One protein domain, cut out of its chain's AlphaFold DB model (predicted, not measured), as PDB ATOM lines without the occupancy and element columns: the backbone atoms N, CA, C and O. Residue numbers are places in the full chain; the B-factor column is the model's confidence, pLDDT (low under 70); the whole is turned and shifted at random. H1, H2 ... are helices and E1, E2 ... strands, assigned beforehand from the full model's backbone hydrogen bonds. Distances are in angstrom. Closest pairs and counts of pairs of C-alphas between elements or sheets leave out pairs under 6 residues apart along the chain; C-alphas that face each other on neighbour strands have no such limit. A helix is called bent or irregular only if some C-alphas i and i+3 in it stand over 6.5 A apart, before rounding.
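Overview. This is residues 226 to 425 of the 906 residues of an uncharacterized protein of Helobdella robusta (UniProt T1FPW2). Three parts stand in an elongated row: the antiparallel sheet E1 E2 E3 at one end, the helix bundle H3 H4 H6 H7 in the middle, and at the other end a small lobe of two strand pairs, E4 with E7 and E5 with E6. H1 packs on the first sheet, between it and the bundle. The printed part has 200 residues with nine named helices and seven named strands, in the order E1 E2 E3 H1 H2 H3 H4 H5 H6 H7 E4 E5 H8 E6 H9 E7; the class is mixed, helices and strands. It is loose, with a radius of gyration of the C-alphas of 21.6 A and spans of 70 by 38 by 31 A.

Along the chain. Find C-alpha 226 at (18.951, -28.045, 10.600), where E1, residues 226 to 230, begins; E2, 233 to 241, runs 23.9 A, and E3 is 253 to 259. Then come H1, 261 to 267, H2, 278 to 288, H3, 294 to 305, H4, 310 to 323, 20.0 A long, and H5, 326 to 329. H6, 332 to 347, begins at C-alpha 332 (15.261, 4.563, 32.343) and runs 22.9 A; H7 is 351 to 363. Last are E4, 367 to 373, E5, 383 to 387, H8, 388 to 391, E6, 396 to 401, H9, 406 to 409, and E7, 417 to 424, ending at C-alpha 424 (3.656, 22.320, 52.927).

Arrangement. Begin with the meander E1 E2 E3, each strand the antiparallel neighbour of the one before: N 228 and O 236 are 2.9 A apart, N 239 and O 255 2.9 A. H1 is on this sheet at a height of 7.8 A, and close but not clearly touching H3 (C-alphas of Ile 265 and Ile 296, the closest, 6.8 A). In the up and down bundle, where each helix runs against the one before, the hub H6 touches H3 at a shallow tilt of 12 degrees, closest C-alphas Val 294 and Met 334, 6.0 A. H7 touches H4, closest C-alphas Ile 318 and Leu 357, 5.7 A. H5 and H6 touch only at the corner, only just, with 3 pairs of C-alphas within 8 A. H2 is close but not clearly touching H4 (Leu 283 and Trp 320, the closest C-alphas, 6.5 A) and is irregular: C-alphas 284 and 287 are 7.4 A apart. Farther on, E4 and E7 are parallel, N 372 and O 422 2.8 A apart; E5 and E6 are antiparallel, N 386 and O 397 2.8 A. The closest C-alphas of E6 and E7, Phe 397 and Gln 417, are 4.4 A apart; those of H8 and E6, Ala 388 and Val 396, 6.4 A; those of H9 and E6, Val 401 and Tyr 408, 6.6 A. Every O i to N i+4 pair is within hydrogen-bond range in H1, H3, H4, H6 and H7, 5 of 7 in H2; H5, H8 and H9 are too short for such a pair.

Size, cuts and confidence. The two C-alphas farthest apart, those of Asn 246 and Glu 425, are 73.2 A apart. The printed part has no cut, and the link from E2 to E3 is long, with 11 residues. Mean pLDDT of the printed part is 76.5; look for values under 70 at 71 residues, among them 241 to 253, 365 to 381 and 406 to 425.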
ATOM      1  N   MET A 226      18.837 -29.034  11.669       83.75
ATOM      2  CA  MET A 226      18.951 -28.045  10.600       83.75
ATOM      3  C   MET A 226      19.871 -26.910  11.052       83.75
ATOM      4  O   MET A 226      19.558 -26.177  11.991       83.75
ATOM      5  N   THR A 227      20.996 -26.741  10.362       87.44
ATOM      6  CA  THR A 227      21.903 -25.605  10.544       87.44
ATOM      7  C   THR A 227      21.482 -24.437   9.653       87.44
ATOM      8  O   THR A 227      21.247 -24.588   8.456       87.44
ATOM      9  N   ILE A 228      21.391 -23.243  10.236       86.69
ATOM     10  CA  ILE A 228      21.193 -21.989   9.503       86.69
ATOM     11  C   ILE A 228      22.521 -21.240   9.508       86.69
ATOM     12  O   ILE A 228      23.070 -20.956  10.574       86.69
ATOM     13  N   GLU A 229      23.012 -20.882   8.324       90.06
ATOM     14  CA  GLU A 229      24.251 -20.124   8.140       90.06
ATOM     15  C   GLU A 229      23.981 -18.699   7.636       90.06
ATOM     16  O   GLU A 229      23.098 -18.470   6.811       90.06
ATOM     17  N   ASP A 230      24.781 -17.740   8.104       86.38
ATOM     18  CA  ASP A 230      24.851 -16.373   7.580       86.38
ATOM     19  C   ASP A 230      26.322 -16.058   7.270       86.38
ATOM     20  O   ASP A 230      27.198 -16.211   8.123       86.38
ATOM     21  N   ASN A 231      26.613 -15.658   6.030       83.19
ATOM     22  CA  ASN A 231      27.971 -15.391   5.527       83.19
ATOM     23  C   ASN A 231      28.997 -16.522   5.793       83.19
ATOM     24  O   ASN A 231      30.169 -16.250   6.061       83.19
ATOM     25  N   GLY A 232      28.566 -17.790   5.729       81.44
ATOM     26  CA  GLY A 232      29.419 -18.965   5.973       81.44
ATOM     27  C   GLY A 232      29.788 -19.188   7.446       81.44
ATOM     28  O   GLY A 232      30.779 -19.851   7.742       81.44
ATOM     29  N   SER A 233      29.033 -18.598   8.377       86.06
ATOM     30  CA  SER A 233      29.096 -18.894   9.812       86.06
ATOM     31  C   SER A 233      27.749 -19.437  10.279       86.06
ATOM     32  O   SER A 233      26.710 -18.858   9.959       86.06
ATOM     33  N   ILE A 234      27.751 -20.516  11.064       88.50
ATOM     34  CA  ILE A 234      26.528 -21.074  11.658       88.50
ATOM     35  C   ILE A 234      25.956 -20.046  12.642       88.50
ATOM     36  O   ILE A 234      26.631 -19.622  13.581       88.50
ATOM     37  N   VAL A 235      24.709 -19.621  12.429       90.31
ATOM     38  CA  VAL A 235      24.029 -18.623  13.272       90.31
ATOM     39  C   VAL A 235      22.930 -19.200  14.152       90.31
ATOM     40  O   VAL A 235      22.547 -18.535  15.120       90.31
ATOM     41  N   MET A 236      22.429 -20.393  13.832       89.88
ATOM     42  CA  MET A 236      21.397 -21.109  14.582       89.88
ATOM     43  C   MET A 236      21.404 -22.596  14.219       89.88
ATOM     44  O   MET A 236      21.678 -22.950  13.072       89.88
ATOM     45  N   ILE A 237      21.088 -23.447  15.195       88.62
ATOM     46  CA  ILE A 237      20.863 -24.881  15.010       88.62
ATOM     47  C   ILE A 237      19.473 -25.208  15.549       88.62
ATOM     48  O   ILE A 237      19.142 -24.881  16.694       88.62
ATOM     49  N   LEU A 238      18.671 -25.839  14.701       86.75
ATOM     50  CA  LEU A 238      17.333 -26.320  15.006       86.75
ATOM     51  C   LEU A 238      17.321 -27.853  15.053       86.75
ATOM     52  O   LEU A 238      18.096 -28.486  14.343       86.75
ATOM     53  N   GLU A 239      16.415 -28.451  15.821       83.06
ATOM     54  CA  GLU A 239      16.187 -29.905  15.886       83.06
ATOM     55  C   GLU A 239      14.739 -30.219  15.511       83.06
ATOM     56  O   GLU A 239      13.818 -29.492  15.893       83.06
ATOM     57  N   LYS A 240      14.524 -31.285  14.732       77.06
ATOM     58  CA  LYS A 240      13.184 -31.666  14.284       77.06
ATOM     59  C   LYS A 240      12.331 -32.179  15.448       77.06
ATOM     60  O   LYS A 240      12.582 -33.247  16.001       77.06
ATOM     61  N   PHE A 241      11.255 -31.465  15.758       69.88
ATOM     62  CA  PHE A 241      10.304 -31.838  16.798       69.88
ATOM     63  C   PHE A 241       9.496 -33.078  16.385       69.88
ATOM     64  O   PHE A 241       8.773 -33.055  15.386       69.88
ATOM     65  N   ARG A 242       9.595 -34.160  17.165       60.06
ATOM     66  CA  ARG A 242       8.760 -35.363  17.020       60.06
ATOM     67  C   ARG A 242       7.745 -35.411  18.167       60.06
ATOM     68  O   ARG A 242       8.068 -35.878  19.256       60.06
ATOM     69  N   CYS A 243       6.531 -34.917  17.927       50.41
ATOM     70  CA  CYS A 243       5.422 -35.057  18.874       50.41
ATOM     71  C   CYS A 243       4.824 -36.473  18.811       50.41
ATOM     72  O   CYS A 243       4.796 -37.071  17.735       50.41
ATOM     73  N   SER A 244       4.333 -36.993  19.942       50.56
ATOM     74  CA  SER A 244       3.631 -38.290  20.002       50.56
ATOM     75  C   SER A 244       2.134 -38.176  19.682       50.56
ATOM     76  O   SER A 244       1.471 -39.193  19.501       50.56
ATOM     77  N   ASP A 245       1.601 -36.952  19.616       45.41
ATOM     78  CA  ASP A 245       0.171 -36.695  19.456       45.41
ATOM     79  C   ASP A 245      -0.294 -36.699  17.991       45.41
ATOM     80  O   ASP A 245       0.461 -36.471  17.042       45.41
ATOM     81  N   ASN A 246      -1.596 -36.930  17.809       48.69
ATOM     82  CA  ASN A 246      -2.237 -37.114  16.503       48.69
ATOM     83  C   ASN A 246      -2.348 -35.838  15.631       48.69
ATOM     84  O   ASN A 246      -2.870 -35.923  14.520       48.69
ATOM     85  N   ASP A 247      -1.829 -34.690  16.078       51.81
ATOM     86  CA  ASP A 247      -1.813 -33.425  15.326       51.81
ATOM     87  C   ASP A 247      -0.815 -33.474  14.155       51.81
ATOM     88  O   ASP A 247       0.371 -33.176  14.309       51.81
ATOM     89  N   GLU A 248      -1.292 -33.817  12.954       52.06
ATOM     90  CA  GLU A 248      -0.479 -33.884  11.724       52.06
ATOM     91  C   GLU A 248       0.311 -32.586  11.454       52.06
ATOM     92  O   GLU A 248       1.482 -32.650  11.074       52.06
ATOM     93  N   ASP A 249      -0.275 -31.421  11.756       50.47
ATOM     94  CA  ASP A 249       0.346 -30.099  11.581       50.47
ATOM     95  C   ASP A 249       1.572 -29.860  12.489       50.47
ATOM     96  O   ASP A 249       2.417 -29.018  12.182       50.47
ATOM     97  N   ARG A 250       1.717 -30.613  13.592       53.03
ATOM     98  CA  ARG A 250       2.874 -30.534  14.510       53.03
ATOM     99  C   ARG A 250       3.948 -31.596  14.251       53.03
ATOM    100  O   ARG A 250       5.052 -31.471  14.780       53.03
ATOM    101  N   LYS A 251       3.689 -32.612  13.414       50.41
ATOM    102  CA  LYS A 251       4.603 -33.762  13.195       50.41
ATOM    103  C   LYS A 251       5.902 -33.434  12.438       50.41
ATOM    104  O   LYS A 251       6.788 -34.284  12.355       50.41
ATOM    105  N   ASN A 252       6.031 -32.235  11.864       55.53
ATOM    106  CA  ASN A 252       7.204 -31.809  11.082       55.53
ATOM    107  C   ASN A 252       7.774 -30.448  11.525       55.53
ATOM    108  O   ASN A 252       8.335 -29.715  10.710       55.53
ATOM    109  N   GLY A 253       7.623 -30.107  12.805       68.56
ATOM    110  CA  GLY A 253       8.160 -28.869  13.363       68.56
ATOM    111  C   GLY A 253       9.669 -28.880  13.609       68.56
ATOM    112  O   GLY A 253      10.307 -29.931  13.595       68.56
ATOM    113  N   TYR A 254      10.225 -27.705  13.897       79.19
ATOM    114  CA  TYR A 254      11.601 -27.528  14.369       79.19
ATOM    115  C   TYR A 254      11.611 -26.687  15.651       79.19
ATOM    116  O   TYR A 254      10.894 -25.688  15.730       79.19
ATOM    117  N   ILE A 255      12.430 -27.078  16.628       85.62
ATOM    118  CA  ILE A 255      12.705 -26.323  17.863       85.62
ATOM    119  C   ILE A 255      14.124 -25.751  17.841       85.62
ATOM    120  O   ILE A 255      15.005 -26.289  17.171       85.62
ATOM    121  N   VAL A 256      14.356 -24.660  18.571       87.44
ATOM    122  CA  VAL A 256      15.683 -24.038  18.683       87.44
ATOM    123  C   VAL A 256      16.534 -24.808  19.688       87.44
ATOM    124  O   VAL A 256      16.138 -24.949  20.840       87.44
ATOM    125  N   VAL A 257      17.723 -25.257  19.274       86.38
ATOM    126  CA  VAL A 257      18.694 -25.905  20.177       86.38
ATOM    127  C   VAL A 257      19.809 -24.942  20.562       86.38
ATOM    128  O   VAL A 257      20.164 -24.849  21.732       86.38
ATOM    129  N   GLN A 258      20.367 -24.226  19.581       90.25
ATOM    130  CA  GLN A 258      21.483 -23.295  19.771       90.25
ATOM    131  C   GLN A 258      21.338 -22.084  18.857       90.25
ATOM    132  O   GLN A 258      20.777 -22.175  17.759       90.25
ATOM    133  N   GLY A 259      21.916 -20.949  19.249       91.62
ATOM    134  CA  GLY A 259      21.914 -19.785  18.370       91.62
ATOM    135  C   GLY A 259      22.822 -18.641  18.776       91.62
ATOM    136  O   GLY A 259      23.155 -18.420  19.937       91.62
ATOM    137  N   THR A 260      23.197 -17.837  17.784       92.44
ATOM    138  CA  THR A 260      23.795 -16.528  18.048       92.44
ATOM    139  C   THR A 260      22.769 -15.631  18.731       92.44
ATOM    140  O   THR A 260      21.602 -15.589  18.338       92.44
ATOM    141  N   LYS A 261      23.216 -14.828  19.704       91.94
ATOM    142  CA  LYS A 261      22.358 -13.897  20.467       91.94
ATOM    143  C   LYS A 261      21.434 -13.064  19.569       91.94
ATOM    144  O   LYS A 261      20.275 -12.858  19.903       91.94
ATOM    145  N   LYS A 262      21.938 -12.614  18.411       89.81
ATOM    146  CA  LYS A 262      21.162 -11.872  17.406       89.81
ATOM    147  C   LYS A 262      20.041 -12.728  16.809       89.81
ATOM    148  O   LYS A 262      18.896 -12.296  16.845       89.81
ATOM    149  N   LYS A 263      20.355 -13.921  16.285       91.06
ATOM    150  CA  LYS A 263      19.372 -14.783  15.610       91.06
ATOM    151  C   LYS A 263      18.329 -15.338  16.590       91.06
ATOM    152  O   LYS A 263      17.167 -15.405  16.218       91.06
ATOM    153  N   LEU A 264      18.697 -15.588  17.852       93.00
ATOM    154  CA  LEU A 264      17.744 -15.912  18.926       93.00
ATOM    155  C   LEU A 264      16.718 -14.786  19.172       93.00
ATOM    156  O   LEU A 264      15.533 -15.074  19.326       93.00
ATOM    157  N   ILE A 265      17.143 -13.513  19.160       92.31
ATOM    158  CA  ILE A 265      16.214 -12.369  19.259       92.31
ATOM    159  C   ILE A 265      15.350 -12.262  17.993       92.31
ATOM    160  O   ILE A 265      14.157 -11.991  18.099       92.31
ATOM    161  N   THR A 266      15.919 -12.470  16.798       90.31
ATOM    162  CA  THR A 266      15.149 -12.466  15.539       90.31
ATOM    163  C   THR A 266      14.051 -13.535  15.549       90.31
ATOM    164  O   THR A 266      12.918 -13.257  15.162       90.31
ATOM    165  N   GLN A 267      14.355 -14.718  16.089       89.81
ATOM    166  CA  GLN A 267      13.425 -15.842  16.180       89.81
ATOM    167  C   GLN A 267      12.158 -15.525  16.984       89.81
ATOM    168  O   GLN A 267      11.133 -16.147  16.744       89.81
ATOM    169  N   LEU A 268      12.173 -14.544  17.899       89.50
ATOM    170  CA  LEU A 268      10.987 -14.162  18.681       89.50
ATOM    171  C   LEU A 268       9.784 -13.774  17.807       89.50
ATOM    172  O   LEU A 268       8.643 -13.977  18.212       89.50
ATOM    173  N   PHE A 269      10.039 -13.179  16.640       87.69
ATOM    174  CA  PHE A 269       9.016 -12.665  15.724       87.69
ATOM    175  C   PHE A 269       9.059 -13.317  14.332       87.69
ATOM    176  O   PHE A 269       8.338 -12.880  13.432       87.69
ATOM    177  N   GLU A 270       9.895 -14.336  14.144       82.44
ATOM    178  CA  GLU A 270       9.778 -15.307  13.053       82.44
ATOM    179  C   GLU A 270       8.834 -16.443  13.515       82.44
ATOM    180  O   GLU A 270       8.628 -16.647  14.711       82.44
ATOM    181  N   THR A 271       8.154 -17.126  12.590       62.75
ATOM    182  CA  THR A 271       6.985 -17.965  12.925       62.75
ATOM    183  C   THR A 271       7.345 -19.249  13.693       62.75
ATOM    184  O   THR A 271       7.604 -20.283  13.084       62.75
ATOM    185  N   ASN A 272       7.260 -19.222  15.028       63.06
ATOM    186  CA  ASN A 272       7.430 -20.396  15.900       63.06
ATOM    187  C   ASN A 272       6.105 -21.141  16.144       63.06
ATOM    188  O   ASN A 272       5.630 -21.235  17.271       63.06
ATOM    189  N   SER A 273       5.476 -21.693  15.103       61.41
ATOM    190  CA  SER A 273       4.263 -22.523  15.278       61.41
ATOM    191  C   SER A 273       4.510 -23.817  16.071       61.41
ATOM    192  O   SER A 273       3.568 -24.433  16.570       61.41
ATOM    193  N   CYS A 274       5.774 -24.235  16.156       69.31
ATOM    194  CA  CYS A 274       6.212 -25.522  16.693       69.31
ATOM    195  C   CYS A 274       6.619 -25.450  18.173       69.31
ATOM    196  O   CYS A 274       6.582 -26.466  18.856       69.31
ATOM    197  N   ASP A 275       6.969 -24.256  18.657       78.06
ATOM    198  CA  ASP A 275       7.361 -23.989  20.040       78.06
ATOM    199  C   ASP A 275       6.558 -22.785  20.570       78.06
ATOM    200  O   ASP A 275       6.908 -21.631  20.290       78.06
ATOM    201  N   PRO A 276       5.453 -23.028  21.299       80.88
ATOM    202  CA  PRO A 276       4.632 -21.960  21.851       80.88
ATOM    203  C   PRO A 276       5.247 -21.300  23.094       80.88
ATOM    204  O   PRO A 276       4.805 -20.207  23.448       80.88
ATOM    205  N   THR A 277       6.230 -21.921  23.765       86.88
ATOM    206  CA  THR A 277       6.832 -21.380  24.998       86.88
ATOM    207  C   THR A 277       8.098 -20.571  24.736       86.88
ATOM    208  O   THR A 277       8.429 -19.726  25.565       86.88
ATOM    209  N   TYR A 278       8.724 -20.696  23.555       90.06
ATOM    210  CA  TYR A 278       9.953 -19.989  23.157       90.06
ATOM    211  C   TYR A 278      10.034 -18.515  23.594       90.06
ATOM    212  O   TYR A 278      11.080 -18.053  24.050       90.06
ATOM    213  N   ILE A 279       8.947 -17.746  23.452       91.25
ATOM    214  CA  ILE A 279       8.934 -16.322  23.831       91.25
ATOM    215  C   ILE A 279       9.036 -16.163  25.357       91.25
ATOM    216  O   ILE A 279       9.785 -15.310  25.829       91.25
ATOM    217  N   GLU A 280       8.317 -16.973  26.133       90.94
ATOM    218  CA  GLU A 280       8.381 -16.962  27.599       90.94
ATOM    219  C   GLU A 280       9.741 -17.471  28.091       90.94
ATOM    220  O   GLU A 280      10.378 -16.813  28.916       90.94
ATOM    221  N   ASP A 281      10.237 -18.565  27.509       91.62
ATOM    222  CA  ASP A 281      11.543 -19.145  27.820       91.62
ATOM    223  C   ASP A 281      12.682 -18.167  27.511       91.62
ATOM    224  O   ASP A 281      13.560 -17.947  28.351       91.62
ATOM    225  N   PHE A 282      12.655 -17.492  26.358       93.38
ATOM    226  CA  PHE A 282      13.633 -16.459  26.017       93.38
ATOM    227  C   PHE A 282      13.551 -15.264  26.976       93.38
ATOM    228  O   PHE A 282      14.575 -14.821  27.497       93.38
ATOM    229  N   LEU A 283      12.355 -14.733  27.255       93.06
ATOM    230  CA  LEU A 283      12.189 -13.583  28.156       93.06
ATOM    231  C   LEU A 283      12.573 -13.913  29.615       93.06
ATOM    232  O   LEU A 283      13.027 -13.033  30.353       93.06
ATOM    233  N   LEU A 284      12.488 -15.184  30.017       91.69
ATOM    234  CA  LEU A 284      12.975 -15.677  31.302       91.69
ATOM    235  C   LEU A 284      14.498 -15.929  31.313       91.69
ATOM    236  O   LEU A 284      15.153 -15.692  32.333       91.69
ATOM    237  N   THR A 285      15.085 -16.402  30.213       91.00
ATOM    238  CA  THR A 285      16.476 -16.894  30.196       91.00
ATOM    239  C   THR A 285      17.487 -15.959  29.537       91.00
ATOM    240  O   THR A 285      18.678 -16.123  29.798       91.00
ATOM    241  N   TYR A 286      17.075 -14.925  28.787       90.69
ATOM    242  CA  TYR A 286      18.009 -14.034  28.075       90.69
ATOM    243  C   TYR A 286      19.110 -13.482  28.987       90.69
ATOM    244  O   TYR A 286      20.259 -13.392  28.577       90.69
ATOM    245  N   ARG A 287      18.782 -13.177  30.251       88.31
ATOM    246  CA  ARG A 287      19.693 -12.640  31.280       88.31
ATOM    247  C   ARG A 287      20.893 -13.539  31.617       88.31
ATOM    248  O   ARG A 287      21.801 -13.103  32.320       88.31
ATOM    249  N   VAL A 288      20.899 -14.778  31.127       86.75
ATOM    250  CA  VAL A 288      22.015 -15.728  31.223       86.75
ATOM    251  C   VAL A 288      23.079 -15.462  30.146       86.75
ATOM    252  O   VAL A 288      24.269 -15.608  30.416       86.75
ATOM    253  N   PHE A 289      22.667 -15.038  28.946       87.69
ATOM    254  CA  PHE A 289      23.544 -14.864  27.779       87.69
ATOM    255  C   PHE A 289      23.560 -13.435  27.199       87.69
ATOM    256  O   PHE A 289      24.421 -13.114  26.381       87.69
ATOM    257  N   ILE A 290      22.667 -12.546  27.628       88.06
ATOM    258  CA  ILE A 290      22.579 -11.126  27.265       88.06
ATOM    259  C   ILE A 290      22.621 -10.299  28.557       88.06
ATOM    260  O   ILE A 290      21.680 -10.312  29.347       88.06
ATOM    261  N   ASP A 291      23.714  -9.556  28.755       84.06
ATOM    262  CA  ASP A 291      23.951  -8.771  29.976       84.06
ATOM    263  C   ASP A 291      23.061  -7.518  30.095       84.06
ATOM    264  O   ASP A 291      22.811  -7.037  31.203       84.06
ATOM    265  N   ASP A 292      22.599  -6.973  28.962       87.56
ATOM    266  CA  ASP A 292      21.816  -5.735  28.898       87.56
ATOM    267  C   ASP A 292      20.524  -5.919  28.072       87.56
ATOM    268  O   ASP A 292      20.601  -6.070  26.845       87.56
ATOM    269  N   PRO A 293      19.325  -5.869  28.695       91.69
ATOM    270  CA  PRO A 293      18.052  -5.967  27.979       91.69
ATOM    271  C   PRO A 293      17.810  -4.821  26.990       91.69
ATOM    272  O   PRO A 293      17.002  -4.974  26.070       91.69
ATOM    273  N   VAL A 294      18.531  -3.697  27.111       92.69
ATOM    274  CA  VAL A 294      18.425  -2.587  26.153       92.69
ATOM    275  C   VAL A 294      18.806  -3.043  24.738       92.69
ATOM    276  O   VAL A 294      18.222  -2.564  23.766       92.69
ATOM    277  N   MET A 295      19.698  -4.032  24.591       92.62
ATOM    278  CA  MET A 295      20.036  -4.615  23.283       92.62
ATOM    279  C   MET A 295      18.845  -5.332  22.624       92.62
ATOM    280  O   MET A 295      18.689  -5.266  21.408       92.62
ATOM    281  N   ILE A 296      17.974  -5.968  23.414       94.94
ATOM    282  CA  ILE A 296      16.790  -6.679  22.911       94.94
ATOM    283  C   ILE A 296      15.723  -5.663  22.497       94.94
ATOM    284  O   ILE A 296      15.271  -5.670  21.353       94.94
ATOM    285  N   ILE A 297      15.347  -4.742  23.397       94.94
ATOM    286  CA  ILE A 297      14.266  -3.783  23.118       94.94
ATOM    287  C   ILE A 297      14.626  -2.807  21.987       94.94
ATOM    288  O   ILE A 297      13.748  -2.414  21.220       94.94
ATOM    289  N   SER A 298      15.905  -2.434  21.852       94.69
ATOM    290  CA  SER A 298      16.367  -1.558  20.769       94.69
ATOM    291  C   SER A 298      16.327  -2.257  19.412       94.69
ATOM    292  O   SER A 298      15.859  -1.660  18.447       94.69
ATOM    293  N   TYR A 299      16.720  -3.533  19.340       92.88
ATOM    294  CA  TYR A 299      16.594  -4.324  18.117       92.88
ATOM    295  C   TYR A 299      15.123  -4.531  17.722       92.88
ATOM    296  O   TYR A 299      14.756  -4.240  16.583       92.88
ATOM    297  N   LEU A 300      14.257  -4.916  18.670       93.31
ATOM    298  CA  LEU A 300      12.807  -5.003  18.443       93.31
ATOM    299  C   LEU A 300      12.218  -3.670  17.950       93.31
ATOM    300  O   LEU A 300      11.339  -3.663  17.090       93.31
ATOM    301  N   TYR A 301      12.704  -2.537  18.465       93.25
ATOM    302  CA  TYR A 301      12.250  -1.206  18.062       93.25
ATOM    303  C   TYR A 301      12.655  -0.838  16.629       93.25
ATOM    304  O   TYR A 301      11.844  -0.260  15.905       93.25
ATOM    305  N   GLU A 302      13.873  -1.174  16.196       91.38
ATOM    306  CA  GLU A 302      14.291  -0.947  14.807       91.38
ATOM    307  C   GLU A 302      13.498  -1.833  13.834       91.38
ATOM    308  O   GLU A 302      12.928  -1.307  12.877       91.38
ATOM    309  N   VAL A 303      13.334  -3.129  14.132       89.69
ATOM    310  CA  VAL A 303      12.514  -4.041  13.308       89.69
ATOM    311  C   VAL A 303      11.053  -3.572  13.238       89.69
ATOM    312  O   VAL A 303      10.440  -3.619  12.178       89.69
ATOM    313  N   PHE A 304      10.490  -3.027  14.321       90.88
ATOM    314  CA  PHE A 304       9.115  -2.508  14.330       90.88
ATOM    315  C   PHE A 304       8.896  -1.285  13.415       90.88
ATOM    316  O   PHE A 304       7.756  -0.993  13.025       90.88
ATOM    317  N   LYS A 305       9.946  -0.525  13.069       88.12
ATOM    318  CA  LYS A 305       9.835   0.563  12.078       88.12
ATOM    319  C   LYS A 305       9.631  -0.003  10.680       88.12
ATOM    320  O   LYS A 305       8.785   0.505   9.934       88.12
ATOM    321  N   GLU A 306      10.373  -1.057  10.353       82.00
ATOM    322  CA  GLU A 306      10.190  -1.841   9.136       82.00
ATOM    323  C   GLU A 306       8.761  -2.422   9.124       82.00
ATOM    324  O   GLU A 306       8.105  -2.558  10.158       82.00
ATOM    325  N   LYS A 307       8.161  -2.611   7.941       65.19
ATOM    326  CA  LYS A 307       6.696  -2.807   7.855       65.19
ATOM    327  C   LYS A 307       6.206  -4.212   8.247       65.19
ATOM    328  O   LYS A 307       4.995  -4.423   8.266       65.19
ATOM    329  N   SER A 308       7.103  -5.135   8.575       73.25
ATOM    330  CA  SER A 308       6.832  -6.526   8.955       73.25
ATOM    331  C   SER A 308       6.548  -6.701  10.459       73.25
ATOM    332  O   SER A 308       6.890  -5.863  11.287       73.25
ATOM    333  N   ASN A 309       5.880  -7.806  10.807       82.38
ATOM    334  CA  ASN A 309       5.807  -8.440  12.138       82.38
ATOM    335  C   ASN A 309       5.388  -7.567  13.348       82.38
ATOM    336  O   ASN A 309       5.546  -7.971  14.501       82.38
ATOM    337  N   LYS A 310       4.767  -6.403  13.111       88.44
ATOM    338  CA  LYS A 310       4.390  -5.430  14.157       88.44
ATOM    339  C   LYS A 310       3.502  -6.003  15.260       88.44
ATOM    340  O   LYS A 310       3.728  -5.703  16.426       88.44
ATOM    341  N   ASN A 311       2.520  -6.838  14.916       88.56
ATOM    342  CA  ASN A 311       1.646  -7.464  15.915       88.56
ATOM    343  C   ASN A 311       2.440  -8.389  16.853       88.56
ATOM    344  O   ASN A 311       2.298  -8.272  18.065       88.56
ATOM    345  N   ALA A 312       3.330  -9.233  16.316       89.44
ATOM    346  CA  ALA A 312       4.172 -10.120  17.120       89.44
ATOM    347  C   ALA A 312       5.066  -9.321  18.082       89.44
ATOM    348  O   ALA A 312       5.036  -9.552  19.287       89.44
ATOM    349  N   ILE A 313       5.777  -8.306  17.580       92.25
ATOM    350  CA  ILE A 313       6.646  -7.443  18.402       92.25
ATOM    351  C   ILE A 313       5.850  -6.689  19.481       92.25
ATOM    352  O   ILE A 313       6.317  -6.556  20.614       92.25
ATOM    353  N   ALA A 314       4.636  -6.224  19.167       91.50
ATOM    354  CA  ALA A 314       3.768  -5.584  20.150       91.50
ATOM    355  C   ALA A 314       3.339  -6.552  21.267       91.50
ATOM    356  O   ALA A 314       3.349  -6.163  22.435       91.50
ATOM    357  N   LEU A 315       3.006  -7.800  20.925       91.12
ATOM    358  CA  LEU A 315       2.661  -8.843  21.895       91.12
ATOM    359  C   LEU A 315       3.867  -9.246  22.755       91.12
ATOM    360  O   LEU A 315       3.723  -9.304  23.973       91.12
ATOM    361  N   ILE A 316       5.057  -9.416  22.166       93.19
ATOM    362  CA  ILE A 316       6.311  -9.690  22.894       93.19
ATOM    363  C   ILE A 316       6.586  -8.595  23.933       93.19
ATOM    364  O   ILE A 316       6.884  -8.902  25.084       93.19
ATOM    365  N   LEU A 317       6.444  -7.316  23.563       93.38
ATOM    366  CA  LEU A 317       6.647  -6.198  24.493       93.38
ATOM    367  C   LEU A 317       5.639  -6.215  25.654       93.38
ATOM    368  O   LEU A 317       6.022  -5.983  26.799       93.38
ATOM    369  N   ILE A 318       4.361  -6.481  25.369       91.12
ATOM    370  CA  ILE A 318       3.305  -6.550  26.391       91.12
ATOM    371  C   ILE A 318       3.545  -7.739  27.333       91.12
ATOM    372  O   ILE A 318       3.464  -7.576  28.549       91.12
ATOM    373  N   LEU A 319       3.895  -8.910  26.790       91.38
ATOM    374  CA  LEU A 319       4.209 -10.115  27.558       91.38
ATOM    375  C   LEU A 319       5.435  -9.902  28.456       91.38
ATOM    376  O   LEU A 319       5.382 -10.200  29.647       91.38
ATOM    377  N   TRP A 320       6.503  -9.299  27.919       93.19
ATOM    378  CA  TRP A 320       7.701  -8.955  28.687       93.19
ATOM    379  C   TRP A 320       7.374  -8.010  29.847       93.19
ATOM    380  O   TRP A 320       7.807  -8.240  30.976       93.19
ATOM    381  N   MET A 321       6.561  -6.981  29.604       89.38
ATOM    382  CA  MET A 321       6.179  -6.035  30.649       89.38
ATOM    383  C   MET A 321       5.272  -6.639  31.723       89.38
ATOM    384  O   MET A 321       5.442  -6.276  32.882       89.38
ATOM    385  N   ASN A 322       4.364  -7.552  31.366       88.19
ATOM    386  CA  ASN A 322       3.505  -8.251  32.328       88.19
ATOM    387  C   ASN A 322       4.293  -9.254  33.192       88.19
ATOM    388  O   ASN A 322       4.071  -9.339  34.400       88.19
ATOM    389  N   ASN A 323       5.209 -10.013  32.578       87.50
ATOM    390  CA  ASN A 323       5.861 -11.155  33.226       87.50
ATOM    391  C   ASN A 323       7.190 -10.791  33.916       87.50
ATOM    392  O   ASN A 323       7.526 -11.400  34.932       87.50
ATOM    393  N   HIS A 324       7.934  -9.793  33.414       88.56
ATOM    394  CA  HIS A 324       9.235  -9.367  33.961       88.56
ATOM    395  C   HIS A 324       9.368  -7.836  34.061       88.56
ATOM    396  O   HIS A 324      10.343  -7.236  33.603       88.56
ATOM    397  N   PHE A 325       8.400  -7.177  34.706       86.81
ATOM    398  CA  PHE A 325       8.444  -5.725  34.931       86.81
ATOM    399  C   PHE A 325       9.720  -5.235  35.654       86.81
ATOM    400  O   PHE A 325      10.121  -4.084  35.479       86.81
ATOM    401  N   GLU A 326      10.407  -6.096  36.419       83.00
ATOM    402  CA  GLU A 326      11.720  -5.804  37.023       83.00
ATOM    403  C   GLU A 326      12.775  -5.307  36.022       83.00
ATOM    404  O   GLU A 326      13.624  -4.494  36.391       83.00
ATOM    405  N   ASP A 327      12.707  -5.736  34.760       86.56
ATOM    406  CA  ASP A 327      13.646  -5.314  33.715       86.56
ATOM    407  C   ASP A 327      13.424  -3.834  33.316       86.56
ATOM    408  O   ASP A 327      14.312  -3.185  32.755       86.56
ATOM    409  N   PHE A 328      12.255  -3.274  33.663       87.56
ATOM    410  CA  PHE A 328      11.817  -1.909  33.365       87.56
ATOM    411  C   PHE A 328      11.812  -0.981  34.591       87.56
ATOM    412  O   PHE A 328      12.057   0.215  34.427       87.56
ATOM    413  N   GLU A 329      11.541  -1.500  35.797       78.19
ATOM    414  CA  GLU A 329      11.240  -0.718  37.014       78.19
ATOM    415  C   GLU A 329      12.279   0.387  37.305       78.19
ATOM    416  O   GLU A 329      11.917   1.561  37.447       78.19
ATOM    417  N   ASP A 330      13.571   0.038  37.271       71.69
ATOM    418  CA  ASP A 330      14.698   0.967  37.473       71.69
ATOM    419  C   ASP A 330      15.424   1.377  36.171       71.69
ATOM    420  O   ASP A 330      16.298   2.254  36.182       71.69
ATOM    421  N   ASN A 331      15.078   0.786  35.020       81.56
ATOM    422  CA  ASN A 331      15.791   1.026  33.765       81.56
ATOM    423  C   ASN A 331      15.150   2.151  32.931       81.56
ATOM    424  O   ASN A 331      14.242   1.958  32.120       81.56
ATOM    425  N   LYS A 332      15.699   3.364  33.081       83.69
ATOM    426  CA  LYS A 332      15.261   4.563  32.343       83.69
ATOM    427  C   LYS A 332      15.348   4.426  30.818       83.69
ATOM    428  O   LYS A 332      14.551   5.063  30.133       83.69
ATOM    429  N   GLN A 333      16.289   3.640  30.287       86.94
ATOM    430  CA  GLN A 333      16.410   3.425  28.842       86.94
ATOM    431  C   GLN A 333      15.297   2.498  28.343       86.94
ATOM    432  O   GLN A 333      14.588   2.876  27.411       86.94
ATOM    433  N   MET A 334      15.043   1.376  29.025       91.19
ATOM    434  CA  MET A 334      13.905   0.485  28.729       91.19
ATOM    435  C   MET A 334      12.573   1.248  28.732       91.19
ATOM    436  O   MET A 334      11.832   1.214  27.751       91.19
ATOM    437  N   LEU A 335      12.307   2.044  29.776       88.06
ATOM    438  CA  LEU A 335      11.105   2.888  29.845       88.06
ATOM    439  C   LEU A 335      11.037   3.944  28.726       88.06
ATOM    440  O   LEU A 335       9.942   4.298  28.287       88.06
ATOM    441  N   SER A 336      12.176   4.451  28.238       88.75
ATOM    442  CA  SER A 336      12.185   5.377  27.099       88.75
ATOM    443  C   SER A 336      11.776   4.690  25.792       88.75
ATOM    444  O   SER A 336      10.981   5.257  25.043       88.75
ATOM    445  N   TYR A 337      12.204   3.440  25.573       93.88
ATOM    446  CA  TYR A 337      11.745   2.630  24.445       93.88
ATOM    447  C   TYR A 337      10.250   2.312  24.534       93.88
ATOM    448  O   TYR A 337       9.563   2.441  23.528       93.88
ATOM    449  N   VAL A 338       9.701   2.003  25.718       90.81
ATOM    450  CA  VAL A 338       8.243   1.814  25.904       90.81
ATOM    451  C   VAL A 338       7.451   3.055  25.457       90.81
ATOM    452  O   VAL A 338       6.446   2.939  24.757       90.81
ATOM    453  N   GLU A 339       7.914   4.261  25.793       87.31
ATOM    454  CA  GLU A 339       7.284   5.514  25.347       87.31
ATOM    455  C   GLU A 339       7.449   5.772  23.832       87.31
ATOM    456  O   GLU A 339       6.565   6.357  23.195       87.31
ATOM    457  N   MET A 340       8.543   5.300  23.228       88.62
ATOM    458  CA  MET A 340       8.741   5.327  21.774       88.62
ATOM    459  C   MET A 340       7.812   4.322  21.067       88.62
ATOM    460  O   MET A 340       7.154   4.692  20.094       88.62
ATOM    461  N   PHE A 341       7.645   3.109  21.602       92.69
ATOM    462  CA  PHE A 341       6.674   2.117  21.121       92.69
ATOM    463  C   PHE A 341       5.232   2.619  21.212       92.69
ATOM    464  O   PHE A 341       4.512   2.538  20.221       92.69
ATOM    465  N   LYS A 342       4.820   3.231  22.332       87.25
ATOM    466  CA  LYS A 342       3.508   3.905  22.444       87.25
ATOM    467  C   LYS A 342       3.274   4.906  21.316       87.25
ATOM    468  O   LYS A 342       2.192   4.942  20.732       87.25
ATOM    469  N   SER A 343       4.293   5.705  21.002       87.88
ATOM    470  CA  SER A 343       4.223   6.698  19.928       87.88
ATOM    471  C   SER A 343       4.035   6.022  18.564       87.88
ATOM    472  O   SER A 343       3.172   6.437  17.791       87.88
ATOM    473  N   LEU A 344       4.763   4.932  18.289       88.44
ATOM    474  CA  LEU A 344       4.605   4.166  17.050       88.44
ATOM    475  C   LEU A 344       3.277   3.391  16.973       88.44
ATOM    476  O   LEU A 344       2.712   3.284  15.886       88.44
ATOM    477  N   PHE A 345       2.728   2.906  18.091       90.75
ATOM    478  CA  PHE A 345       1.406   2.267  18.123       90.75
ATOM    479  C   PHE A 345       0.300   3.251  17.723       90.75
ATOM    480  O   PHE A 345      -0.609   2.873  16.987       90.75
ATOM    481  N   VAL A 346       0.393   4.520  18.141       87.25
ATOM    482  CA  VAL A 346      -0.524   5.582  17.686       87.25
ATOM    483  C   VAL A 346      -0.338   5.862  16.191       87.25
ATOM    484  O   VAL A 346      -1.323   5.887  15.456       87.25
ATOM    485  N   VAL A 347       0.908   6.005  15.717       88.12
ATOM    486  CA  VAL A 347       1.225   6.237  14.290       88.12
ATOM    487  C   VAL A 347       0.736   5.097  13.383       88.12
ATOM    488  O   VAL A 347       0.315   5.351  12.257       88.12
ATOM    489  N   HIS A 348       0.748   3.853  13.865       87.38
ATOM    490  CA  HIS A 348       0.267   2.675  13.135       87.38
ATOM    491  C   HIS A 348      -1.164   2.244  13.502       87.38
ATOM    492  O   HIS A 348      -1.575   1.145  13.140       87.38
ATOM    493  N   ALA A 349      -1.931   3.093  14.196       88.06
ATOM    494  CA  ALA A 349      -3.325   2.844  14.584       88.06
ATOM    495  C   ALA A 349      -3.571   1.530  15.368       88.06
ATOM    496  O   ALA A 349      -4.679   0.991  15.377       88.06
ATOM    497  N   MET A 350      -2.568   1.033  16.099       89.06
ATOM    498  CA  MET A 350      -2.619  -0.204  16.893       89.06
ATOM    499  C   MET A 350      -3.321   0.013  18.249       89.06
ATOM    500  O   MET A 350      -2.770  -0.262  19.315       89.06
ATOM    501  N   VAL A 351      -4.560   0.517  18.211       85.94
ATOM    502  CA  VAL A 351      -5.333   0.974  19.385       85.94
ATOM    503  C   VAL A 351      -5.515  -0.118  20.450       85.94
ATOM    504  O   VAL A 351      -5.488   0.189  21.640       85.94
ATOM    505  N   GLY A 352      -5.677  -1.384  20.048       84.56
ATOM    506  CA  GLY A 352      -5.781  -2.518  20.979       84.56
ATOM    507  C   GLY A 352      -4.491  -2.737  21.777       84.56
ATOM    508  O   GLY A 352      -4.504  -2.662  23.004       84.56
ATOM    509  N   HIS A 353      -3.365  -2.909  21.079       89.00
ATOM    510  CA  HIS A 353      -2.040  -3.072  21.689       89.00
ATOM    511  C   HIS A 353      -1.643  -1.874  22.562       89.00
ATOM    512  O   HIS A 353      -1.098  -2.059  23.645       89.00
ATOM    513  N   PHE A 354      -1.980  -0.648  22.145       84.50
ATOM    514  CA  PHE A 354      -1.781   0.554  22.958       84.50
ATOM    515  C   PHE A 354      -2.515   0.479  24.303       84.50
ATOM    516  O   PHE A 354      -1.900   0.705  25.342       84.50
ATOM    517  N   LYS A 355      -3.799   0.096  24.305       81.31
ATOM    518  CA  LYS A 355      -4.570  -0.066  25.547       81.31
ATOM    519  C   LYS A 355      -4.014  -1.177  26.435       81.31
ATOM    520  O   LYS A 355      -3.894  -0.967  27.636       81.31
ATOM    521  N   MET A 356      -3.638  -2.322  25.860       85.12
ATOM    522  CA  MET A 356      -3.030  -3.425  26.618       85.12
ATOM    523  C   MET A 356      -1.700  -3.007  27.268       85.12
ATOM    524  O   MET A 356      -1.471  -3.300  28.437       85.12
ATOM    525  N   LEU A 357      -0.869  -2.237  26.558       84.94
ATOM    526  CA  LEU A 357       0.384  -1.684  27.078       84.94
ATOM    527  C   LEU A 357       0.162  -0.649  28.201       84.94
ATOM    528  O   LEU A 357       0.930  -0.596  29.162       84.94
ATOM    529  N   GLU A 358      -0.886   0.178  28.112       79.94
ATOM    530  CA  GLU A 358      -1.270   1.080  29.208       79.94
ATOM    531  C   GLU A 358      -1.844   0.329  30.416       79.94
ATOM    532  O   GLU A 358      -1.546   0.703  31.550       79.94
ATOM    533  N   MET A 359      -2.605  -0.750  30.199       77.94
ATOM    534  CA  MET A 359      -3.093  -1.620  31.273       77.94
ATOM    535  C   MET A 359      -1.939  -2.308  32.009       77.94
ATOM    536  O   MET A 359      -1.910  -2.238  33.233       77.94
ATOM    537  N   ALA A 360      -0.960  -2.866  31.286       78.38
ATOM    538  CA  ALA A 360       0.256  -3.452  31.863       78.38
ATOM    539  C   ALA A 360       1.006  -2.448  32.762       78.38
ATOM    540  O   ALA A 360       1.355  -2.727  33.908       78.38
ATOM    541  N   LEU A 361       1.197  -1.213  32.281       79.62
ATOM    542  CA  LEU A 361       1.803  -0.146  33.085       79.62
ATOM    543  C   LEU A 361       0.974   0.222  34.321       79.62
ATOM    544  O   LEU A 361       1.546   0.525  35.367       79.62
ATOM    545  N   ALA A 362      -0.355   0.206  34.215       75.25
ATOM    546  CA  ALA A 362      -1.240   0.488  35.337       75.25
ATOM    547  C   ALA A 362      -1.231  -0.641  36.385       75.25
ATOM    548  O   ALA A 362      -1.262  -0.343  37.580       75.25
ATOM    549  N   THR A 363      -1.129  -1.913  35.985       72.94
ATOM    550  CA  THR A 363      -1.063  -3.052  36.921       72.94
ATOM    551  C   THR A 363       0.231  -3.093  37.732       72.94
ATOM    552  O   THR A 363       0.211  -3.569  38.863       72.94
ATOM    553  N   HIS A 364       1.328  -2.534  37.211       71.31
ATOM    554  CA  HIS A 364       2.597  -2.380  37.941       71.31
ATOM    555  C   HIS A 364       2.771  -1.003  38.613       71.31
ATOM    556  O   HIS A 364       3.854  -0.677  39.104       71.31
ATOM    557  N   SER A 365       1.717  -0.184  38.658       66.25
ATOM    558  CA  SER A 365       1.742   1.094  39.372       66.25
ATOM    559  C   SER A 365       1.807   0.902  40.892       66.25
ATOM    560  O   SER A 365       1.289  -0.076  41.435       66.25
ATOM    561  N   GLN A 366       2.464   1.827  41.599       60.28
ATOM    562  CA  GLN A 366       2.753   1.667  43.027       60.28
ATOM    563  C   GLN A 366       2.072   2.734  43.900       60.28
ATOM    564  O   GLN A 366       1.884   3.878  43.471       60.28
ATOM    565  N   PRO A 367       1.724   2.399  45.158       55.25
ATOM    566  CA  PRO A 367       1.260   3.374  46.140       55.25
ATOM    567  C   PRO A 367       2.384   4.355  46.504       55.25
ATOM    568  O   PRO A 367       3.417   3.961  47.045       55.25
ATOM    569  N   ARG A 368       2.189   5.657  46.247       57.75
ATOM    570  CA  ARG A 368       3.173   6.712  46.551       57.75
ATOM    571  C   ARG A 368       2.627   7.760  47.523       57.75
ATOM    572  O   ARG A 368       1.482   8.208  47.440       57.75
ATOM    573  N   ILE A 369       3.494   8.214  48.431       55.06
ATOM    574  CA  ILE A 369       3.244   9.378  49.292       55.06
ATOM    575  C   ILE A 369       3.722  10.627  48.548       55.06
ATOM    576  O   ILE A 369       4.923  10.854  48.412       55.06
ATOM    577  N   ILE A 370       2.788  11.457  48.084       57.16
ATOM    578  CA  ILE A 370       3.105  12.658  47.310       57.16
ATOM    579  C   ILE A 370       3.216  13.851  48.268       57.16
ATOM    580  O   ILE A 370       2.229  14.327  48.836       57.16
ATOM    581  N   THR A 371       4.436  14.359  48.445       54.41
ATOM    582  CA  THR A 371       4.674  15.608  49.185       54.41
ATOM    583  C   THR A 371       4.715  16.773  48.204       54.41
ATOM    584  O   THR A 371       5.584  16.832  47.337       54.41
ATOM    585  N   LEU A 372       3.770  17.702  48.344       55.84
ATOM    586  CA  LEU A 372       3.660  18.913  47.540       55.84
ATOM    587  C   LEU A 372       4.162  20.114  48.341       55.84
ATOM    588  O   LEU A 372       3.423  20.745  49.097       55.84
ATOM    589  N   SER A 373       5.429  20.454  48.134       54.06
ATOM    590  CA  SER A 373       5.941  21.790  48.430       54.06
ATOM    591  C   SER A 373       5.589  22.714  47.263       54.06
ATOM    592  O   SER A 373       6.131  22.540  46.172       54.06
ATOM    593  N   ARG A 374       4.695  23.675  47.491       56.44
ATOM    594  CA  ARG A 374       4.406  24.778  46.564       56.44
ATOM    595  C   ARG A 374       4.952  26.067  47.160       56.44
ATOM    596  O   ARG A 374       4.745  26.316  48.347       56.44
ATOM    597  N   SER A 375       5.612  26.887  46.350       54.81
ATOM    598  CA  SER A 375       5.986  28.251  46.751       54.81
ATOM    599  C   SER A 375       4.792  29.208  46.689       54.81
ATOM    600  O   SER A 375       4.696  30.108  47.517       54.81
ATOM    601  N   ASP A 376       3.858  28.975  45.760       55.41
ATOM    602  CA  ASP A 376       2.635  29.765  45.578       55.41
ATOM    603  C   ASP A 376       1.440  28.870  45.173       55.41
ATOM    604  O   ASP A 376       1.591  27.808  44.563       55.41
ATOM    605  N   LYS A 377       0.215  29.301  45.492       51.78
ATOM    606  CA  LYS A 377      -1.045  28.619  45.147       51.78
ATOM    607  C   LYS A 377      -1.316  28.581  43.642       51.78
ATOM    608  O   LYS A 377      -2.057  27.701  43.202       51.78
ATOM    609  N   GLN A 378      -0.722  29.496  42.874       54.62
ATOM    610  CA  GLN A 378      -0.875  29.575  41.417       54.62
ATOM    611  C   GLN A 378       0.079  28.657  40.628       54.62
ATOM    612  O   GLN A 378      -0.138  28.450  39.436       54.62
ATOM    613  N   GLU A 379       1.103  28.069  41.260       59.38
ATOM    614  CA  GLU A 379       2.054  27.180  40.577       59.38
ATOM    615  C   GLU A 379       1.335  25.938  40.022       59.38
ATOM    616  O   GLU A 379       0.726  25.175  40.778       59.38
ATOM    617  N   SER A 380       1.376  25.714  38.705       61.38
ATOM    618  CA  SER A 380       0.633  24.621  38.070       61.38
ATOM    619  C   SER A 380       1.096  23.248  38.570       61.38
ATOM    620  O   SER A 380       2.289  22.958  38.675       61.38
ATOM    621  N   LEU A 381       0.140  22.363  38.885       66.31
ATOM    622  CA  LEU A 381       0.481  20.985  39.229       66.31
ATOM    623  C   LEU A 381       1.043  20.298  37.986       66.31
ATOM    624  O   LEU A 381       0.359  20.140  36.978       66.31
ATOM    625  N   LYS A 382       2.289  19.835  38.086       75.75
ATOM    626  CA  LYS A 382       2.986  19.083  37.034       75.75
ATOM    627  C   LYS A 382       2.501  17.628  36.894       75.75
ATOM    628  O   LYS A 382       3.246  16.744  36.479       75.75
ATOM    629  N   PHE A 383       1.262  17.367  37.288       72.31
ATOM    630  CA  PHE A 383       0.563  16.091  37.199       72.31
ATOM    631  C   PHE A 383      -0.942  16.316  37.410       72.31
ATOM    632  O   PHE A 383      -1.359  17.335  37.961       72.31
ATOM    633  N   VAL A 384      -1.752  15.357  36.972       71.69
ATOM    634  CA  VAL A 384      -3.213  15.342  37.114       71.69
ATOM    635  C   VAL A 384      -3.597  14.096  37.903       71.69
ATOM    636  O   VAL A 384      -3.042  13.025  37.658       71.69
ATOM    637  N   LEU A 385      -4.543  14.231  38.830       70.62
ATOM    638  CA  LEU A 385      -5.116  13.119  39.591       70.62
ATOM    639  C   LEU A 385      -6.532  12.803  39.095       70.62
ATOM    640  O   LEU A 385      -7.258  13.707  38.684       70.62
ATOM    641  N   ILE A 386      -6.929  11.537  39.188       66.12
ATOM    642  CA  ILE A 386      -8.290  11.047  38.960       66.12
ATOM    643  C   ILE A 386      -8.773  10.265  40.186       66.12
ATOM    644  O   ILE A 386      -8.006   9.553  40.831       66.12
ATOM    645  N   SER A 387     -10.050  10.415  40.526       58.19
ATOM    646  CA  SER A 387     -10.707   9.682  41.609       58.19
ATOM    647  C   SER A 387     -11.515   8.543  40.992       58.19
ATOM    648  O   SER A 387     -12.475   8.818  40.279       58.19
ATOM    649  N   ALA A 388     -11.168   7.278  41.248       58.31
ATOM    650  CA  ALA A 388     -11.751   6.121  40.544       58.31
ATOM    651  C   ALA A 388     -13.152   5.691  41.050       58.31
ATOM    652  O   ALA A 388     -13.566   4.543  40.890       58.31
ATOM    653  N   VAL A 389     -13.895   6.630  41.645       49.91
ATOM    654  CA  VAL A 389     -15.203   6.396  42.283       49.91
ATOM    655  C   VAL A 389     -16.244   5.910  41.271       49.91
ATOM    656  O   VAL A 389     -17.024   5.018  41.590       49.91
ATOM    657  N   ASP A 390     -16.199   6.420  40.038       40.69
ATOM    658  CA  ASP A 390     -17.141   6.056  38.969       40.69
ATOM    659  C   ASP A 390     -16.857   4.670  38.348       40.69
ATOM    660  O   ASP A 390     -17.656   4.167  37.562       40.69
ATOM    661  N   LEU A 391     -15.736   4.034  38.717       42.22
ATOM    662  CA  LEU A 391     -15.341   2.676  38.309       42.22
ATOM    663  C   LEU A 391     -15.473   1.651  39.451       42.22
ATOM    664  O   LEU A 391     -15.050   0.508  39.304       42.22
ATOM    665  N   GLY A 392     -16.018   2.048  40.608       41.84
ATOM    666  CA  GLY A 392     -16.152   1.178  41.782       41.84
ATOM    667  C   GLY A 392     -14.846   0.901  42.542       41.84
ATOM    668  O   GLY A 392     -14.843   0.084  43.460       41.84
ATOM    669  N   VAL A 393     -13.742   1.581  42.205       46.59
ATOM    670  CA  VAL A 393     -12.420   1.361  42.817       46.59
ATOM    671  C   VAL A 393     -12.108   2.458  43.838       46.59
ATOM    672  O   VAL A 393     -12.177   3.654  43.549       46.59
ATOM    673  N   GLN A 394     -11.722   2.066  45.054       50.81
ATOM    674  CA  GLN A 394     -11.409   3.014  46.123       50.81
ATOM    675  C   GLN A 394      -9.969   3.543  45.992       50.81
ATOM    676  O   GLN A 394      -9.005   2.870  46.350       50.81
ATOM    677  N   GLY A 395      -9.806   4.774  45.500       54.75
ATOM    678  CA  GLY A 395      -8.495   5.426  45.443       54.75
ATOM    679  C   GLY A 395      -8.451   6.719  44.629       54.75
ATOM    680  O   GLY A 395      -9.350   7.022  43.843       54.75
ATOM    681  N   VAL A 396      -7.362   7.466  44.820       62.22
ATOM    682  CA  VAL A 396      -6.961   8.589  43.966       62.22
ATOM    683  C   VAL A 396      -5.702   8.165  43.222       62.22
ATOM    684  O   VAL A 396      -4.735   7.749  43.853       62.22
ATOM    685  N   PHE A 397      -5.716   8.266  41.899       68.50
ATOM    686  CA  PHE A 397      -4.672   7.751  41.017       68.50
ATOM    687  C   PHE A 397      -4.104   8.866  40.139       68.50
ATOM    688  O   PHE A 397      -4.771   9.866  39.868       68.50
ATOM    689  N   VAL A 398      -2.865   8.719  39.686       71.75
ATOM    690  CA  VAL A 398      -2.214   9.678  38.791       71.75
ATOM    691  C   VAL A 398      -2.680   9.445  37.351       71.75
ATOM    692  O   VAL A 398      -2.352   8.435  36.742       71.75
ATOM    693  N   LEU A 399      -3.422  10.398  36.782       69.56
ATOM    694  CA  LEU A 399      -3.938  10.347  35.406       69.56
ATOM    695  C   LEU A 399      -2.911  10.821  34.368       69.56
ATOM    696  O   LEU A 399      -2.897  10.357  33.233       69.56
ATOM    697  N   LYS A 400      -2.063  11.787  34.732       69.62
ATOM    698  CA  LYS A 400      -1.039  12.359  33.845       69.62
ATOM    699  C   LYS A 400       0.126  12.883  34.670       69.62
ATOM    700  O   LYS A 400      -0.105  13.457  35.727       69.62
ATOM    701  N   VAL A 401       1.351  12.779  34.161       76.88
ATOM    702  CA  VAL A 401       2.540  13.429  34.739       76.88
ATOM    703  C   VAL A 401       3.255  14.227  33.653       76.88
ATOM    704  O   VAL A 401       3.420  13.747  32.533       76.88
ATOM    705  N   ASP A 402       3.683  15.447  33.969       74.75
ATOM    706  CA  ASP A 402       4.603  16.214  33.127       74.75
ATOM    707  C   ASP A 402       6.005  15.594  33.223       74.75
ATOM    708  O   ASP A 402       6.617  15.542  34.297       74.75
ATOM    709  N   LYS A 403       6.520  15.137  32.078       69.06
ATOM    710  CA  LYS A 403       7.822  14.470  31.939       69.06
ATOM    711  C   LYS A 403       9.008  15.368  32.330       69.06
ATOM    712  O   LYS A 403      10.061  14.851  32.688       69.06
ATOM    713  N   SER A 404       8.845  16.698  32.324       68.94
ATOM    714  CA  SER A 404       9.867  17.661  32.776       68.94
ATOM    715  C   SER A 404       9.950  17.811  34.305       68.94
ATOM    716  O   SER A 404      10.865  18.445  34.844       68.94
ATOM    717  N   SER A 405       8.975  17.264  35.036       74.12
ATOM    718  CA  SER A 405       8.822  17.488  36.472       74.12
ATOM    719  C   SER A 405       9.892  16.793  37.319       74.12
ATOM    720  O   SER A 405      10.559  15.843  36.900       74.12
ATOM    721  N   LYS A 406      10.065  17.263  38.562       68.12
ATOM    722  CA  LYS A 406      10.842  16.521  39.562       68.12
ATOM    723  C   LYS A 406      10.149  15.193  39.905       68.12
ATOM    724  O   LYS A 406      10.804  14.167  39.927       68.12
ATOM    725  N   LEU A 407       8.822  15.199  40.044       68.56
ATOM    726  CA  LEU A 407       8.021  14.021  40.402       68.56
ATOM    727  C   LEU A 407       8.187  12.858  39.404       68.56
ATOM    728  O   LEU A 407       8.327  11.714  39.819       68.56
ATOM    729  N   TYR A 408       8.248  13.142  38.098       67.50
ATOM    730  CA  TYR A 408       8.535  12.130  37.071       67.50
ATOM    731  C   TYR A 408       9.954  11.545  37.195       67.50
ATOM    732  O   TYR A 408      10.151  10.335  37.040       67.50
ATOM    733  N   ARG A 409      10.942  12.397  37.512       65.38
ATOM    734  CA  ARG A 409      12.340  11.997  37.764       65.38
ATOM    735  C   ARG A 409      12.500  11.187  39.052       65.38
ATOM    736  O   ARG A 409      13.286  10.246  39.051       65.38
ATOM    737  N   ASP A 410      11.707  11.503  40.072       63.22
ATOM    738  CA  ASP A 410      11.588  10.786  41.350       63.22
ATOM    739  C   ASP A 410      10.716   9.506  41.224       63.22
ATOM    740  O   ASP A 410      10.361   8.878  42.220       63.22
ATOM    741  N   GLY A 411      10.367   9.099  39.995       60.25
ATOM    742  CA  GLY A 411       9.772   7.796  39.688       60.25
ATOM    743  C   GLY A 411       8.256   7.771  39.488       60.25
ATOM    744  O   GLY A 411       7.746   6.728  39.101       60.25
ATOM    745  N   MET A 412       7.530   8.878  39.679       67.75
ATOM    746  CA  MET A 412       6.065   8.898  39.540       67.75
ATOM    747  C   MET A 412       5.613   8.588  38.101       67.75
ATOM    748  O   MET A 412       6.177   9.113  37.131       67.75
ATOM    749  N   ARG A 413       4.587   7.747  37.959       69.38
ATOM    750  CA  ARG A 413       3.995   7.276  36.697       69.38
ATOM    751  C   ARG A 413       2.487   7.515  36.668       69.38
ATOM    752  O   ARG A 413       1.864   7.817  37.681       69.38
ATOM    753  N   VAL A 414       1.905   7.395  35.476       69.81
ATOM    754  CA  VAL A 414       0.449   7.278  35.313       69.81
ATOM    755  C   VAL A 414       0.014   5.925  35.878       69.81
ATOM    756  O   VAL A 414       0.721   4.940  35.696       69.81
ATOM    757  N   GLY A 415      -1.109   5.898  36.590       64.44
ATOM    758  CA  GLY A 415      -1.595   4.740  37.342       64.44
ATOM    759  C   GLY A 415      -1.260   4.779  38.836       64.44
ATOM    760  O   GLY A 415      -2.054   4.276  39.616       64.44
ATOM    761  N   ASP A 416      -0.166   5.428  39.265       67.56
ATOM    762  CA  ASP A 416       0.266   5.407  40.678       67.56
ATOM    763  C   ASP A 416      -0.834   5.896  41.637       67.56
ATOM    764  O   ASP A 416      -1.455   6.941  41.412       67.56
ATOM    765  N   GLN A 417      -1.046   5.176  42.741       66.19
ATOM    766  CA  GLN A 417      -2.035   5.555  43.751       66.19
ATOM    767  C   GLN A 417      -1.448   6.603  44.712       66.19
ATOM    768  O   GLN A 417      -0.433   6.377  45.370       66.19
ATOM    769  N   ALA A 418      -2.110   7.752  44.838       64.44
ATOM    770  CA  ALA A 418      -1.733   8.820  45.757       64.44
ATOM    771  C   ALA A 418      -2.287   8.538  47.167       64.44
ATOM    772  O   ALA A 418      -3.424   8.890  47.484       64.44
ATOM    773  N   CYS A 419      -1.482   7.922  48.037       54.47
ATOM    774  CA  CYS A 419      -1.930   7.493  49.372       54.47
ATOM    775  C   CYS A 419      -2.088   8.647  50.374       54.47
ATOM    776  O   CYS A 419      -2.883   8.564  51.307       54.47
ATOM    777  N   ALA A 420      -1.314   9.720  50.205       51.28
ATOM    778  CA  ALA A 420      -1.440  10.948  50.982       51.28
ATOM    779  C   ALA A 420      -0.875  12.133  50.192       51.28
ATOM    780  O   ALA A 420       0.159  12.008  49.536       51.28
ATOM    781  N   LEU A 421      -1.533  13.289  50.315       48.62
ATOM    782  CA  LEU A 421      -1.111  14.554  49.721       48.62
ATOM    783  C   LEU A 421      -0.654  15.501  50.841       48.62
ATOM    784  O   LEU A 421      -1.483  16.084  51.535       48.62
ATOM    785  N   LYS A 422       0.657  15.654  51.054       45.53
ATOM    786  CA  LYS A 422       1.180  16.596  52.064       45.53
ATOM    787  C   LYS A 422       1.450  17.953  51.425       45.53
ATOM    788  O   LYS A 422       2.487  18.122  50.796       45.53
ATOM    789  N   SER A 423       0.542  18.912  51.605       46.06
ATOM    790  CA  SER A 423       0.808  20.321  51.282       46.06
ATOM    791  C   SER A 423       1.663  20.953  52.380       46.06
ATOM    792  O   SER A 423       1.280  20.910  53.550       46.06
ATOM    793  N   VAL A 424       2.798  21.548  52.012       43.34
ATOM    794  CA  VAL A 424       3.656  22.320  52.927       43.34
ATOM    795  C   VAL A 424       3.643  23.779  52.475       43.34
ATOM    796  O   VAL A 424       4.287  24.116  51.486       43.34
ATOM    797  N   GLU A 425       2.895  24.636  53.178       49.84
ATOM    798  CA  GLU A 425       2.947  26.093  52.980       49.84
ATOM    799  C   GLU A 425       4.106  26.682  53.818       49.84
ATOM    800  O   GLU A 425       4.194  26.366  55.008       49.84
TER     801      GLU A 425